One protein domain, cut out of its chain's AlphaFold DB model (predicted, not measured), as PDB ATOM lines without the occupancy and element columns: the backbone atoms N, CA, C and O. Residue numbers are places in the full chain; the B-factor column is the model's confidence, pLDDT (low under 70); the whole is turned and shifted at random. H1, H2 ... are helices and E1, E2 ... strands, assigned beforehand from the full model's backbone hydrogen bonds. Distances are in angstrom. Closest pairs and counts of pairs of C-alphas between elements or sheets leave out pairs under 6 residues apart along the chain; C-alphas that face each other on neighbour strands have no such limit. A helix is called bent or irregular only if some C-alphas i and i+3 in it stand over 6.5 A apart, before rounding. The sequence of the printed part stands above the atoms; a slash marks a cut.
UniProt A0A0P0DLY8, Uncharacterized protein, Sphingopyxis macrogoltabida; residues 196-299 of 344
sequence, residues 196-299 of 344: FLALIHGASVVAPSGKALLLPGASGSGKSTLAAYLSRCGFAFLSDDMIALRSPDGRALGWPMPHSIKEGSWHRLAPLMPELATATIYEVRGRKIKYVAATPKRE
ATOM      1  N   PHE A 196     164.709 131.211 178.700       82.06
ATOM      2  CA  PHE A 196     163.573 131.310 177.790       82.06
ATOM      3  C   PHE A 196     163.545 132.692 177.145       82.06
ATOM      4  O   PHE A 196     163.504 133.697 177.844       82.06
ATOM      5  N   LEU A 197     163.496 132.734 175.812       82.44
ATOM      6  CA  LEU A 197     163.158 133.950 175.076       82.44
ATOM      7  C   LEU A 197     161.708 134.343 175.352       82.44
ATOM      8  O   LEU A 197     161.410 135.493 175.636       82.44
ATOM      9  N   ALA A 198     160.793 133.388 175.194       82.31
ATOM     10  CA  ALA A 198     159.364 133.644 175.247       82.31
ATOM     11  C   ALA A 198     158.610 132.425 175.767       82.31
ATOM     12  O   ALA A 198     158.962 131.284 175.458       82.31
ATOM     13  N   LEU A 199     157.521 132.681 176.490       84.31
ATOM     14  CA  LEU A 199     156.493 131.695 176.799       84.31
ATOM     15  C   LEU A 199     155.269 132.002 175.944       84.31
ATOM     16  O   LEU A 199     154.633 133.044 176.088       84.31
ATOM     17  N   ILE A 200     154.948 131.099 175.026       84.12
ATOM     18  CA  ILE A 200     153.814 131.249 174.121       84.12
ATOM     19  C   ILE A 200     152.652 130.444 174.680       84.12
ATOM     20  O   ILE A 200     152.739 129.220 174.804       84.12
ATOM     21  N   HIS A 201     151.541 131.129 174.960       83.44
ATOM     22  CA  HIS A 201     150.298 130.447 175.285       83.44
ATOM     23  C   HIS A 201     149.706 129.802 174.026       83.44
ATOM     24  O   HIS A 201     149.280 130.489 173.088       83.44
ATOM     25  N   GLY A 202     149.664 128.476 173.989       86.75
ATOM     26  CA  GLY A 202     149.195 127.746 172.820       86.75
ATOM     27  C   GLY A 202     149.410 126.246 172.910       86.75
ATOM     28  O   GLY A 202     149.694 125.712 173.974       86.75
ATOM     29  N   ALA A 203     149.264 125.570 171.775       89.31
ATOM     30  CA  ALA A 203     149.591 124.154 171.657       89.31
ATOM     31  C   ALA A 203     150.720 123.956 170.646       89.31
ATOM     32  O   ALA A 203     150.889 124.760 169.728       89.31
ATOM     33  N   SER A 204     151.507 122.902 170.803       90.69
ATOM     34  CA  SER A 204     152.584 122.578 169.882       90.69
ATOM     35  C   SER A 204     152.738 121.083 169.675       90.69
ATOM     36  O   SER A 204     152.531 120.262 170.572       90.69
ATOM     37  N   VAL A 205     153.119 120.745 168.451       91.25
ATOM     38  CA  VAL A 205     153.434 119.386 168.023       91.25
ATOM     39  C   VAL A 205     154.678 119.417 167.143       91.25
ATOM     40  O   VAL A 205     154.972 120.427 166.509       91.25
ATOM     41  N   VAL A 206     155.413 118.319 167.067       90.25
ATOM     42  CA  VAL A 206     156.571 118.150 166.190       90.25
ATOM     43  C   VAL A 206     156.172 117.237 165.041       90.25
ATOM     44  O   VAL A 206     155.730 116.106 165.245       90.25
ATOM     45  N   ALA A 207     156.311 117.738 163.817       89.88
ATOM     46  CA  ALA A 207     156.075 116.956 162.613       89.88
ATOM     47  C   ALA A 207     157.079 115.795 162.502       89.88
ATOM     48  O   ALA A 207     158.189 115.902 163.028       89.88
ATOM     49  N   PRO A 208     156.772 114.731 161.737       86.88
ATOM     50  CA  PRO A 208     157.736 113.664 161.450       86.88
ATOM     51  C   PRO A 208     159.068 114.161 160.863       86.88
ATOM     52  O   PRO A 208     160.096 113.518 161.030       86.88
ATOM     53  N   SER A 209     159.074 115.337 160.223       86.50
ATOM     54  CA  SER A 209     160.288 116.000 159.729       86.50
ATOM     55  C   SER A 209     161.166 116.624 160.828       86.50
ATOM     56  O   SER A 209     162.157 117.272 160.507       86.50
ATOM     57  N   GLY A 210     160.766 116.547 162.101       85.06
ATOM     58  CA  GLY A 210     161.462 117.156 163.240       85.06
ATOM     59  C   GLY A 210     161.194 118.651 163.454       85.06
ATOM     60  O   GLY A 210     161.757 119.240 164.373       85.06
ATOM     61  N   LYS A 211     160.335 119.286 162.641       86.31
ATOM     62  CA  LYS A 211     159.984 120.710 162.796       86.31
ATOM     63  C   LYS A 211     158.833 120.878 163.785       86.31
ATOM     64  O   LYS A 211     157.827 120.178 163.673       86.31
ATOM     65  N   ALA A 212     158.969 121.816 164.719       89.00
ATOM     66  CA  ALA A 212     157.893 122.184 165.631       89.00
ATOM     67  C   ALA A 212     156.852 123.057 164.914       89.00
ATOM     68  O   ALA A 212     157.195 124.020 164.229       89.00
ATOM     69  N   LEU A 213     155.581 122.719 165.090       91.00
ATOM     70  CA  LEU A 213     154.432 123.530 164.727       91.00
ATOM     71  C   LEU A 213     153.872 124.145 166.006       91.00
ATOM     72  O   LEU A 213     153.442 123.423 166.904       91.00
ATOM     73  N   LEU A 214     153.869 125.474 166.067       90.62
ATOM     74  CA  LEU A 214     153.242 126.229 167.140       90.62
ATOM     75  C   LEU A 214     151.855 126.666 166.680       90.62
ATOM     76  O   LEU A 214     151.690 127.209 165.589       90.62
ATOM     77  N   LEU A 215     150.862 126.443 167.530       91.06
ATOM     78  CA  LEU A 215     149.470 126.803 167.308       91.06
ATOM     79  C   LEU A 215     149.086 127.891 168.317       91.06
ATOM     80  O   LEU A 215     148.445 127.571 169.316       91.06
ATOM     81  N   PRO A 216     149.487 129.160 168.125       85.06
ATOM     82  CA  PRO A 216     149.005 130.263 168.948       85.06
ATOM     83  C   PRO A 216     147.568 130.641 168.556       85.06
ATOM     84  O   PRO A 216     147.097 130.359 167.455       85.06
ATOM     85  N   GLY A 217     146.842 131.293 169.462       80.44
ATOM     86  CA  GLY A 217     145.492 131.779 169.175       80.44
ATOM     87  C   GLY A 217     144.615 131.935 170.410       80.44
ATOM     88  O   GLY A 217     144.959 131.487 171.503       80.44
ATOM     89  N   ALA A 218     143.442 132.542 170.237       79.00
ATOM     90  CA  ALA A 218     142.510 132.810 171.329       79.00
ATOM     91  C   ALA A 218     141.979 131.529 172.005       79.00
ATOM     92  O   ALA A 218     141.927 130.439 171.423       79.00
ATOM     93  N   SER A 219     141.563 131.634 173.266       80.12
ATOM     94  CA  SER A 219     140.974 130.507 173.996       80.12
ATOM     95  C   SER A 219     139.712 129.988 173.296       80.12
ATOM     96  O   SER A 219     138.728 130.707 173.149       80.12
ATOM     97  N   GLY A 220     139.712 128.711 172.904       80.62
ATOM     98  CA  GLY A 220     138.599 128.104 172.162       80.62
ATOM     99  C   GLY A 220     138.722 128.155 170.637       80.62
ATOM    100  O   GLY A 220     137.843 127.628 169.973       80.62
ATOM    101  N   SER A 221     139.817 128.681 170.074       85.38
ATOM    102  CA  SER A 221     140.071 128.662 168.621       85.38
ATOM    103  C   SER A 221     140.369 127.271 168.033       85.38
ATOM    104  O   SER A 221     140.599 127.153 166.836       85.38
ATOM    105  N   GLY A 222     140.400 126.221 168.863       88.75
ATOM    106  CA  GLY A 222     140.664 124.846 168.432       88.75
ATOM    107  C   GLY A 222     142.128 124.398 168.490       88.75
ATOM    108  O   GLY A 222     142.415 123.315 168.001       88.75
ATOM    109  N   LYS A 223     143.045 125.166 169.107       91.88
ATOM    110  CA  LYS A 223     144.476 124.798 169.257       91.88
ATOM    111  C   LYS A 223     144.673 123.394 169.836       91.88
ATOM    112  O   LYS A 223     145.249 122.541 169.174       91.88
ATOM    113  N   SER A 224     144.136 123.162 171.034       90.88
ATOM    114  CA  SER A 224     144.211 121.891 171.762       90.88
ATOM    115  C   SER A 224     143.552 120.767 170.967       90.88
ATOM    116  O   SER A 224     144.102 119.683 170.834       90.88
ATOM    117  N   THR A 225     142.414 121.053 170.324       92.94
ATOM    118  CA  THR A 225     141.713 120.101 169.451       92.94
ATOM    119  C   THR A 225     142.563 119.688 168.248       92.94
ATOM    120  O   THR A 225     142.633 118.505 167.921       92.94
ATOM    121  N   LEU A 226     143.221 120.646 167.593       93.06
ATOM    122  CA  LEU A 226     144.090 120.394 166.448       93.06
ATOM    123  C   LEU A 226     145.381 119.682 166.871       93.06
ATOM    124  O   LEU A 226     145.786 118.737 166.204       93.06
ATOM    125  N   ALA A 227     146.000 120.080 167.984       92.50
ATOM    126  CA  ALA A 227     147.175 119.404 168.532       92.50
ATOM    127  C   ALA A 227     146.869 117.947 168.903       92.50
ATOM    128  O   ALA A 227     147.629 117.047 168.547       92.50
ATOM    129  N   ALA A 228     145.719 117.698 169.534       92.25
ATOM    130  CA  ALA A 228     145.237 116.361 169.849       92.25
ATOM    131  C   ALA A 228     145.020 115.514 168.593       92.25
ATOM    132  O   ALA A 228     145.565 114.413 168.496       92.25
ATOM    133  N   TYR A 229     144.327 116.055 167.588       92.88
ATOM    134  CA  TYR A 229     144.156 115.396 166.292       92.88
ATOM    135  C   TYR A 229     145.504 115.054 165.638       92.88
ATOM    136  O   TYR A 229     145.753 113.899 165.297       92.88
ATOM    137  N   LEU A 230     146.412 116.029 165.523       92.12
ATOM    138  CA  LEU A 230     147.728 115.831 164.907       92.12
ATOM    139  C   LEU A 230     148.571 114.801 165.667       92.12
ATOM    140  O   LEU A 230     149.254 113.996 165.032       92.12
ATOM    141  N   SER A 231     148.476 114.773 167.001       91.06
ATOM    142  CA  SER A 231     149.167 113.770 167.819       91.06
ATOM    143  C   SER A 231     148.716 112.343 167.490       91.06
ATOM    144  O   SER A 231     149.530 111.421 167.427       91.06
ATOM    145  N   ARG A 232     147.431 112.166 167.155       89.50
ATOM    146  CA  ARG A 232     146.873 110.890 166.680       89.50
ATOM    147  C   ARG A 232     147.225 110.588 165.222       89.50
ATOM    148  O   ARG A 232     147.245 109.424 164.834       89.50
ATOM    149  N   CYS A 233     147.592 111.599 164.438       89.19
ATOM    150  CA  CYS A 233     148.086 111.465 163.065       89.19
ATOM    151  C   CYS A 233     149.617 111.306 162.956       89.19
ATOM    152  O   CYS A 233     150.169 111.450 161.866       89.19
ATOM    153  N   GLY A 234     150.320 111.003 164.054       87.69
ATOM    154  CA  GLY A 234     151.754 110.690 164.036       87.69
ATOM    155  C   GLY A 234     152.691 111.885 164.229       87.69
ATOM    156  O   GLY A 234     153.903 111.722 164.098       87.69
ATOM    157  N   PHE A 235     152.163 113.062 164.566       91.25
ATOM    158  CA  PHE A 235     152.981 114.159 165.078       91.25
ATOM    159  C   PHE A 235     153.315 113.881 166.548       91.25
ATOM    160  O   PHE A 235     152.474 113.390 167.297       91.25
ATOM    161  N   ALA A 236     154.531 114.198 166.988       87.88
ATOM    162  CA  ALA A 236     154.871 114.076 168.401       87.88
ATOM    163  C   ALA A 236     154.285 115.270 169.161       87.88
ATOM    164  O   ALA A 236     154.548 116.419 168.813       87.88
ATOM    165  N   PHE A 237     153.480 115.021 170.186       87.62
ATOM    166  CA  PHE A 237     152.969 116.097 171.025       87.62
ATOM    167  C   PHE A 237     154.105 116.750 171.821       87.62
ATOM    168  O   PHE A 237     154.993 116.051 172.309       87.62
ATOM    169  N   LEU A 238     154.084 118.081 171.917       86.31
ATOM    170  CA  LEU A 238     155.124 118.844 172.603       86.31
ATOM    171  C   LEU A 238     154.571 119.618 173.803       86.31
ATOM    172  O   LEU A 238     155.190 119.593 174.862       86.31
ATOM    173  N   SER A 239     153.435 120.300 173.645       86.25
ATOM    174  CA  SER A 239     152.762 121.010 174.739       86.25
ATOM    175  C   SER A 239     151.332 121.404 174.368       86.25
ATOM    176  O   SER A 239     151.028 121.631 173.196       86.25
ATOM    177  N   ASP A 240     150.476 121.542 175.374       83.50
ATOM    178  CA  ASP A 240     149.198 122.244 175.330       83.50
ATOM    179  C   ASP A 240     149.183 123.178 176.548       83.50
ATOM    180  O   ASP A 240     149.530 122.750 177.647       83.50
ATOM    181  N   ASP A 241     148.828 124.444 176.328       81.00
ATOM    182  CA  ASP A 241     148.882 125.594 177.247       81.00
ATOM    183  C   ASP A 241     150.148 126.463 177.163       81.00
ATOM    184  O   ASP A 241     150.031 127.635 176.806       81.00
ATOM    185  N   MET A 242     151.347 125.935 177.432       82.62
ATOM    186  CA  MET A 242     152.573 126.749 177.534       82.62
ATOM    187  C   MET A 242     153.743 126.168 176.740       82.62
ATOM    188  O   MET A 242     154.165 125.037 176.966       82.62
ATOM    189  N   ILE A 243     154.310 126.959 175.831       86.62
ATOM    190  CA  ILE A 243     155.448 126.566 174.992       86.62
ATOM    191  C   ILE A 243     156.597 127.528 175.270       86.62
ATOM    192  O   ILE A 243     156.470 128.717 174.978       86.62
ATOM    193  N   ALA A 244     157.719 127.035 175.793       87.62
ATOM    194  CA  ALA A 244     158.923 127.855 175.892       87.62
ATOM    195  C   ALA A 244     159.686 127.850 174.571       87.62
ATOM    196  O   ALA A 244     159.933 126.797 173.985       87.62
ATOM    197  N   LEU A 245     160.098 129.031 174.128       87.44
ATOM    198  CA  LEU A 245     161.154 129.186 173.141       87.44
ATOM    199  C   LEU A 245     162.459 129.435 173.883       87.44
ATOM    200  O   LEU A 245     162.568 130.397 174.639       87.44
ATOM    201  N   ARG A 246     163.444 128.569 173.670       86.38
ATOM    202  CA  ARG A 246     164.761 128.705 174.282       86.38
ATOM    203  C   ARG A 246     165.566 129.830 173.639       86.38
ATOM    204  O   ARG A 246     165.565 129.979 172.419       86.38
ATOM    205  N   SER A 247     166.296 130.573 174.459       80.88
ATOM    206  CA  SER A 247     167.349 131.481 174.016       80.88
ATOM    207  C   SER A 247     168.708 130.759 173.968       80.88
ATOM    208  O   SER A 247     168.973 129.909 174.820       80.88
ATOM    209  N   PRO A 248     169.589 131.045 172.992       79.00
ATOM    210  CA  PRO A 248     169.395 131.929 171.840       79.00
ATOM    211  C   PRO A 248     168.913 131.189 170.580       79.00
ATOM    212  O   PRO A 248     168.823 131.793 169.520       79.00
ATOM    213  N   ASP A 249     168.651 129.879 170.641       79.88
ATOM    214  CA  ASP A 249     168.451 129.055 169.438       79.88
ATOM    215  C   ASP A 249     166.993 128.921 168.970       79.88
ATOM    216  O   ASP A 249     166.717 128.238 167.980       79.88
ATOM    217  N   GLY A 250     166.049 129.547 169.677       79.88
ATOM    218  CA  GLY A 250     164.632 129.580 169.326       79.88
ATOM    219  C   GLY A 250     163.954 128.209 169.351       79.88
ATOM    220  O   GLY A 250     162.868 128.055 168.787       79.88
ATOM    221  N   ARG A 251     164.571 127.184 169.958       85.62
ATOM    222  CA  ARG A 251     163.972 125.846 169.995       85.62
ATOM    223  C   ARG A 251     162.739 125.836 170.884       85.62
ATOM    224  O   ARG A 251     162.787 126.286 172.024       85.62
ATOM    225  N   ALA A 252     161.660 125.249 170.370       87.12
ATOM    226  CA  ALA A 252     160.474 124.969 171.161       87.12
ATOM    227  C   ALA A 252     160.770 123.841 172.159       87.12
ATOM    228  O   ALA A 252     161.151 122.732 171.770       87.12
ATOM    229  N   LEU A 253     160.597 124.141 173.439       85.75
ATOM    230  CA  LEU A 253     160.748 123.214 174.546       85.75
ATOM    231  C   LEU A 253     159.374 122.715 174.983       85.75
ATOM    232  O   LEU A 253     158.406 123.475 175.065       85.75
ATOM    233  N   GLY A 254     159.302 121.408 175.213       76.81
ATOM    234  CA  GLY A 254     158.062 120.730 175.553       76.81
ATOM    235  C   GLY A 254     157.677 120.905 177.006       76.81
ATOM    236  O   GLY A 254     158.516 120.852 177.895       76.81
ATOM    237  N   TRP A 255     156.386 121.047 177.227       80.38
ATOM    238  CA  TRP A 255     155.749 121.013 178.530       80.38
ATOM    239  C   TRP A 255     154.800 119.816 178.443       80.38
ATOM    240  O   TRP A 255     153.798 119.926 177.733       80.38
ATOM    241  N   PRO A 256     155.152 118.640 179.004       72.81
ATOM    242  CA  PRO A 256     154.490 117.367 178.698       72.81
ATOM    243  C   PRO A 256     153.121 117.258 179.385       72.81
ATOM    244  O   PRO A 256     152.858 116.354 180.156       72.81
ATOM    245  N   MET A 257     152.233 118.201 179.119       81.12
ATOM    246  CA  MET A 257     150.917 118.308 179.732       81.12
ATOM    247  C   MET A 257     149.907 117.371 179.087       81.12
ATOM    248  O   MET A 257     150.060 116.996 177.923       81.12
ATOM    249  N   PRO A 258     148.817 117.033 179.793       83.75
ATOM    250  CA  PRO A 258     147.695 116.403 179.128       83.75
ATOM    251  C   PRO A 258     147.060 117.394 178.142       83.75
ATOM    252  O   PRO A 258     147.059 118.606 178.359       83.75
ATOM    253  N   HIS A 259     146.444 116.873 177.084       88.38
ATOM    254  CA  HIS A 259     145.568 117.664 176.226       88.38
ATOM    255  C   HIS A 259     144.400 118.217 177.044       88.38
ATOM    256  O   HIS A 259     143.686 117.452 177.695       88.38
ATOM    257  N   SER A 260     144.161 119.525 176.966       89.19
ATOM    258  CA  SER A 260     143.045 120.208 177.626       89.19
ATOM    259  C   SER A 260     141.851 120.307 176.672       89.19
ATOM    260  O   SER A 260     141.651 121.295 175.954       89.19
ATOM    261  N   ILE A 261     141.031 119.253 176.617       91.75
ATOM    262  CA  ILE A 261     139.937 119.166 175.642       91.75
ATOM    263  C   ILE A 261     138.628 119.681 176.238       91.75
ATOM    264  O   ILE A 261     138.038 119.083 177.138       91.75
ATOM    265  N   LYS A 262     138.115 120.769 175.663       91.19
ATOM    266  CA  LYS A 262     136.812 121.354 176.018       91.19
ATOM    267  C   LYS A 262     135.646 120.548 175.444       91.19
ATOM    268  O   LYS A 262     135.755 120.003 174.345       91.19
ATOM    269  N   GLU A 263     134.506 120.585 176.134       93.31
ATOM    270  CA  GLU A 263     133.269 119.855 175.796       93.31
ATOM    271  C   GLU A 263     132.881 119.885 174.313       93.31
ATOM    272  O   GLU A 263     132.634 118.840 173.709       93.31
ATOM    273  N   GLY A 264     132.942 121.058 173.676       91.06
ATOM    274  CA  GLY A 264     132.604 121.211 172.255       91.06
ATOM    275  C   GLY A 264     133.459 120.379 171.283       91.06
ATOM    276  O   GLY A 264     133.077 120.212 170.125       91.06
ATOM    277  N   SER A 265     134.600 119.845 171.727       93.69
ATOM    278  CA  SER A 265     135.500 119.007 170.924       93.69
ATOM    279  C   SER A 265     135.434 117.514 171.249       93.69
ATOM    280  O   SER A 265     135.980 116.726 170.478       93.69
ATOM    281  N   TRP A 266     134.758 117.095 172.327       94.38
ATOM    282  CA  TRP A 266     134.762 115.689 172.758       94.38
ATOM    283  C   TRP A 266     134.238 114.744 171.677       94.38
ATOM    284  O   TRP A 266     134.920 113.791 171.325       94.38
ATOM    285  N   HIS A 267     133.080 115.043 171.081       93.19
ATOM    286  CA  HIS A 267     132.490 114.199 170.033       93.19
ATOM    287  C   HIS A 267     133.367 114.092 168.773       93.19
ATOM    288  O   HIS A 267     133.365 113.060 168.111       93.19
ATOM    289  N   ARG A 268     134.130 115.147 168.445       92.94
ATOM    290  CA  ARG A 268     135.009 115.182 167.262       92.94
ATOM    291  C   ARG A 268     136.259 114.338 167.462       92.94
ATOM    292  O   ARG A 268     136.750 113.746 166.509       92.94
ATOM    293  N   LEU A 269     136.772 114.315 168.689       93.62
ATOM    294  CA  LEU A 269     137.985 113.586 169.041       93.62
ATOM    295  C   LEU A 269     137.708 112.165 169.533       93.62
ATOM    296  O   LEU A 269     138.608 111.340 169.448       93.62
ATOM    297  N   ALA A 270     136.491 111.845 169.980       92.62
ATOM    298  CA  ALA A 270     136.135 110.528 170.511       92.62
ATOM    299  C   ALA A 270     136.550 109.335 169.618       92.62
ATOM    300  O   ALA A 270     137.066 108.367 170.172       92.62
ATOM    301  N   PRO A 271     136.426 109.378 168.271       92.44
ATOM    302  CA  PRO A 271     136.890 108.275 167.420       92.44
ATOM    303  C   PRO A 271     138.409 108.045 167.458       92.44
ATOM    304  O   PRO A 271     138.871 106.944 167.178       92.44
ATOM    305  N   LEU A 272     139.185 109.087 167.771       90.31
ATOM    306  CA  LEU A 272     140.652 109.074 167.793       90.31
ATOM    307  C   LEU A 272     141.224 108.985 169.214       90.31
ATOM    308  O   LEU A 272     142.393 108.648 169.388       90.31
ATOM    309  N   MET A 273     140.414 109.325 170.215       90.50
ATOM    310  CA  MET A 273     140.766 109.409 171.631       90.50
ATOM    311  C   MET A 273     139.666 108.749 172.473       90.50
ATOM    312  O   MET A 273     138.896 109.453 173.136       90.50
ATOM    313  N   PRO A 274     139.539 107.406 172.439       89.75
ATOM    314  CA  PRO A 274     138.500 106.688 173.176       89.75
ATOM    315  C   PRO A 274     138.521 106.966 174.683       89.75
ATOM    316  O   PRO A 274     137.475 106.965 175.328       89.75
ATOM    317  N   GLU A 275     139.691 107.276 175.243       88.69
ATOM    318  CA  GLU A 275     139.867 107.629 176.651       88.69
ATOM    319  C   GLU A 275     139.111 108.905 177.075       88.69
ATOM    320  O   GLU A 275     138.826 109.090 178.259       88.69
ATOM    321  N   LEU A 276     138.675 109.746 176.124       90.69
ATOM    322  CA  LEU A 276     137.745 110.843 176.414       90.69
ATOM    323  C   LEU A 276     136.426 110.344 177.008       90.69
ATOM    324  O   LEU A 276     135.768 111.111 177.708       90.69
ATOM    325  N   ALA A 277     136.007 109.103 176.744       89.62
ATOM    326  CA  ALA A 277     134.767 108.559 177.287       89.62
ATOM    327  C   ALA A 277     134.807 108.454 178.820       89.62
ATOM    328  O   ALA A 277     133.813 108.760 179.475       89.62
ATOM    329  N   THR A 278     135.962 108.087 179.381       89.31
ATOM    330  CA  THR A 278     136.145 107.810 180.814       89.31
ATOM    331  C   THR A 278     136.912 108.899 181.560       89.31
ATOM    332  O   THR A 278     136.965 108.855 182.784       89.31
ATOM    333  N   ALA A 279     137.509 109.867 180.858       88.25
ATOM    334  CA  ALA A 279     138.247 110.954 181.492       88.25
ATOM    335  C   ALA A 279     137.351 111.827 182.389       88.25
ATOM    336  O   ALA A 279     136.229 112.193 182.014       88.25
ATOM    337  N   THR A 280     137.893 112.191 183.554       88.00
ATOM    338  CA  THR A 280     137.265 113.075 184.542       88.00
ATOM    339  C   THR A 280     136.899 114.420 183.921       88.00
ATOM    340  O   THR A 280     137.666 114.996 183.147       88.00
ATOM    341  N   ILE A 281     135.708 114.919 184.258       90.06
ATOM    342  CA  ILE A 281     135.240 116.241 183.839       90.06
ATOM    343  C   ILE A 281     135.604 117.246 184.925       90.06
ATOM    344  O   ILE A 281     135.164 117.113 186.062       90.06
ATOM    345  N   TYR A 282     136.351 118.271 184.533       84.38
ATOM    346  CA  TYR A 282     136.699 119.416 185.364       84.38
ATOM    347  C   TYR A 282     135.928 120.645 184.889       84.38
ATOM    348  O   TYR A 282     135.747 120.835 183.682       84.38
ATOM    349  N   GLU A 283     135.507 121.510 185.809       77.69
ATOM    350  CA  GLU A 283     134.917 122.807 185.474       77.69
ATOM    351  C   GLU A 283     135.929 123.927 185.710       77.69
ATOM    352  O   GLU A 283     136.247 124.289 186.835       77.69
ATOM    353  N   VAL A 284     136.440 124.506 184.624       72.38
ATOM    354  CA  VAL A 284     137.448 125.569 184.674       72.38
ATOM    355  C   VAL A 284     136.878 126.814 184.012       72.38
ATOM    356  O   VAL A 284     136.597 126.822 182.810       72.38
ATOM    357  N   ARG A 285     136.703 127.888 184.794       70.81
ATOM    358  CA  ARG A 285     136.149 129.179 184.329       70.81
ATOM    359  C   ARG A 285     134.809 129.011 183.588       70.81
ATOM    360  O   ARG A 285     134.618 129.560 182.502       70.81
ATOM    361  N   GLY A 286     133.914 128.195 184.151       73.44
ATOM    362  CA  GLY A 286     132.587 127.908 183.586       73.44
ATOM    363  C   GLY A 286     132.603 127.042 182.322       73.44
ATOM    364  O   GLY A 286     131.624 127.022 181.578       73.44
ATOM    365  N   ARG A 287     133.715 126.356 182.028       79.69
ATOM    366  CA  ARG A 287     133.826 125.433 180.893       79.69
ATOM    367  C   ARG A 287     134.180 124.041 181.381       79.69
ATOM    368  O   ARG A 287     135.088 123.885 182.189       79.69
ATOM    369  N   LYS A 288     133.526 123.036 180.806       87.81
ATOM    370  CA  LYS A 288     133.854 121.630 181.039       87.81
ATOM    371  C   LYS A 288     135.063 121.214 180.209       87.81
ATOM    372  O   LYS A 288     135.081 121.396 178.984       87.81
ATOM    373  N   ILE A 289     136.066 120.667 180.882       89.69
ATOM    374  CA  ILE A 289     137.350 120.249 180.320       89.69
ATOM    375  C   ILE A 289     137.617 118.800 180.721       89.69
ATOM    376  O   ILE A 289     137.317 118.392 181.840       89.69
ATOM    377  N   LYS A 290     138.186 118.028 179.797       89.88
ATOM    378  CA  LYS A 290     138.795 116.724 180.064       89.88
ATOM    379  C   LYS A 290     140.285 116.831 179.789       89.88
ATOM    380  O   LYS A 290     140.664 117.231 178.686       89.88
ATOM    381  N   TYR A 291     141.093 116.475 180.780       88.19
ATOM    382  CA  TYR A 291     142.530 116.305 180.612       88.19
ATOM    383  C   TYR A 291     142.802 114.879 180.163       88.19
ATOM    384  O   TYR A 291     142.351 113.925 180.796       88.19
ATOM    385  N   VAL A 292     143.493 114.734 179.039       87.44
ATOM    386  CA  VAL A 292     143.796 113.427 178.463       87.44
ATOM    387  C   VAL A 292     145.277 113.326 178.165       87.44
ATOM    388  O   VAL A 292     145.825 114.198 177.495       87.44
ATOM    389  N   ALA A 293     145.910 112.251 178.633       79.69
ATOM    390  CA  ALA A 293     147.320 111.993 178.388       79.69
ATOM    391  C   ALA A 293     147.646 112.120 176.892       79.69
ATOM    392  O   ALA A 293     146.992 111.524 176.027       79.69
ATOM    393  N   ALA A 294     148.666 112.911 176.581       74.19
ATOM    394  CA  ALA A 294     149.203 112.939 175.238       74.19
ATOM    395  C   ALA A 294     149.896 111.604 174.944       74.19
ATOM    396  O   ALA A 294     150.544 111.023 175.813       74.19
ATOM    397  N   THR A 295     149.775 111.096 173.715       63.75
ATOM    398  CA  THR A 295     150.562 109.918 173.329       63.75
ATOM    399  C   THR A 295     152.041 110.315 173.361       63.75
ATOM    400  O   THR A 295     152.401 111.283 172.681       63.75
ATOM    401  N   PRO A 296     152.889 109.633 174.152       52.50
ATOM    402  CA  PRO A 296     154.261 110.062 174.347       52.50
ATOM    403  C   PRO A 296     155.052 110.026 173.039       52.50
ATOM    404  O   PRO A 296     154.744 109.293 172.091       52.50
ATOM    405  N   LYS A 297     156.095 110.856 173.019       48.81
ATOM    406  CA  LYS A 297     157.156 110.923 172.014       48.81
ATOM    407  C   LYS A 297     157.553 109.494 171.615       48.81
ATOM    408  O   LYS A 297     158.045 108.743 172.450       48.81
ATOM    409  N   ARG A 298     157.335 109.091 170.356       38.88
ATOM    410  CA  ARG A 298     157.887 107.818 169.869       38.88
ATOM    411  C   ARG A 298     159.409 107.895 169.994       38.88
ATOM    412  O   ARG A 298     160.032 108.721 169.319       38.88
ATOM    413  N   GLU A 299     159.995 107.051 170.840       33.97
ATOM    414  CA  GLU A 299     161.426 106.756 170.782       33.97
ATOM    415  C   GLU A 299     161.754 106.334 169.345       33.97
ATOM    416  O   GLU A 299     161.175 105.387 168.813       33.97
TER     417      GLU A 299
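What this domain is: This is residues 196 to 299 of the 344 residues of an uncharacterized protein of Sphingopyxis macrogoltabida (UniProt A0A0P0DLY8). Two small, twisted three-stranded sheets lie toward opposite ends of the longest axis, with H1 between them, packed on E1 and E3 of one and E4 of the other. H2 runs side by side with H1 and covers E4; H3 grazes this second sheet. The printed part has 104 residues, with named elements E1, E2, H1, E3, E4, H2, H3, E5 and E6, mixed in class; the antiparallel sheets run E2, E1, E3 and E4, E6, E5. It is compact, radius of gyration of the C-alphas 13.5 A, spanning 41 by 31 by 19 A.

How they stand to each other: E1, residues 196 to 206, bends by 103 degrees at residue 202 and forms a hairpin with E2, residues 212 to 216; N 213 and O 205 are 2.8 A apart. H1, residues 223 to 232, is on their sheet at a height of 8.2 A, making two layers, helix over sheet; the closest C-alphas of E1 and H1, Ala 203 and Lys 223, are 5.7 A apart. E3, residues 236 to 246, bends by 112 degrees at residue 241 and is antiparallel to E1, with N 241 and O 202 within hydrogen-bond range at 2.8 A. E2, H1 and E3 make a split strand-helix-strand unit, two same-way strands with E1 between, its crossover right-handed. E4 is residues 259 to 262. H2, residues 263 to 269, is irregular, C-alphas 264 and 267 being 7.4 A apart; it touches H1 the same way at a shallow tilt of 22 degrees, closest C-alphas Thr 225 and Ser 265, 6.5 A. H3, residues 274 to 277, only grazes the second sheet with residues 275 to 277. E5, residues 281 to 284, and E6, residues 287 to 292, form a hairpin, N 289 to O 282 2.8 A; E6 is antiparallel to E4, N 261 to O 290 2.9 A. E4, H2, H3 and E5 make another split unit, with E6 between its strands and a right-handed crossover. Every O i to N i+4 pair is within hydrogen-bond range in H1, 1 of 3 in H2, where 3 of 4 O i to N i+3 pairs are; H3 is too short for an i+4 pair.

Where its parts are: E1 begins at C-alpha 196 (163.573, 131.310, 177.790) and is 18.9 A long, E3 18.6 A, E6 15.8 A and H1 14.3 A. E6 ends at C-alpha 292 (143.796, 113.427, 178.463).

The domain as a whole: The farthest C-alphas, Pro 248 and Ala 277, are 42.1 A apart. The printed part has no cut; the link E3 to E4 is long, 12 residues. Residues 295 to 299 have pLDDT under 70.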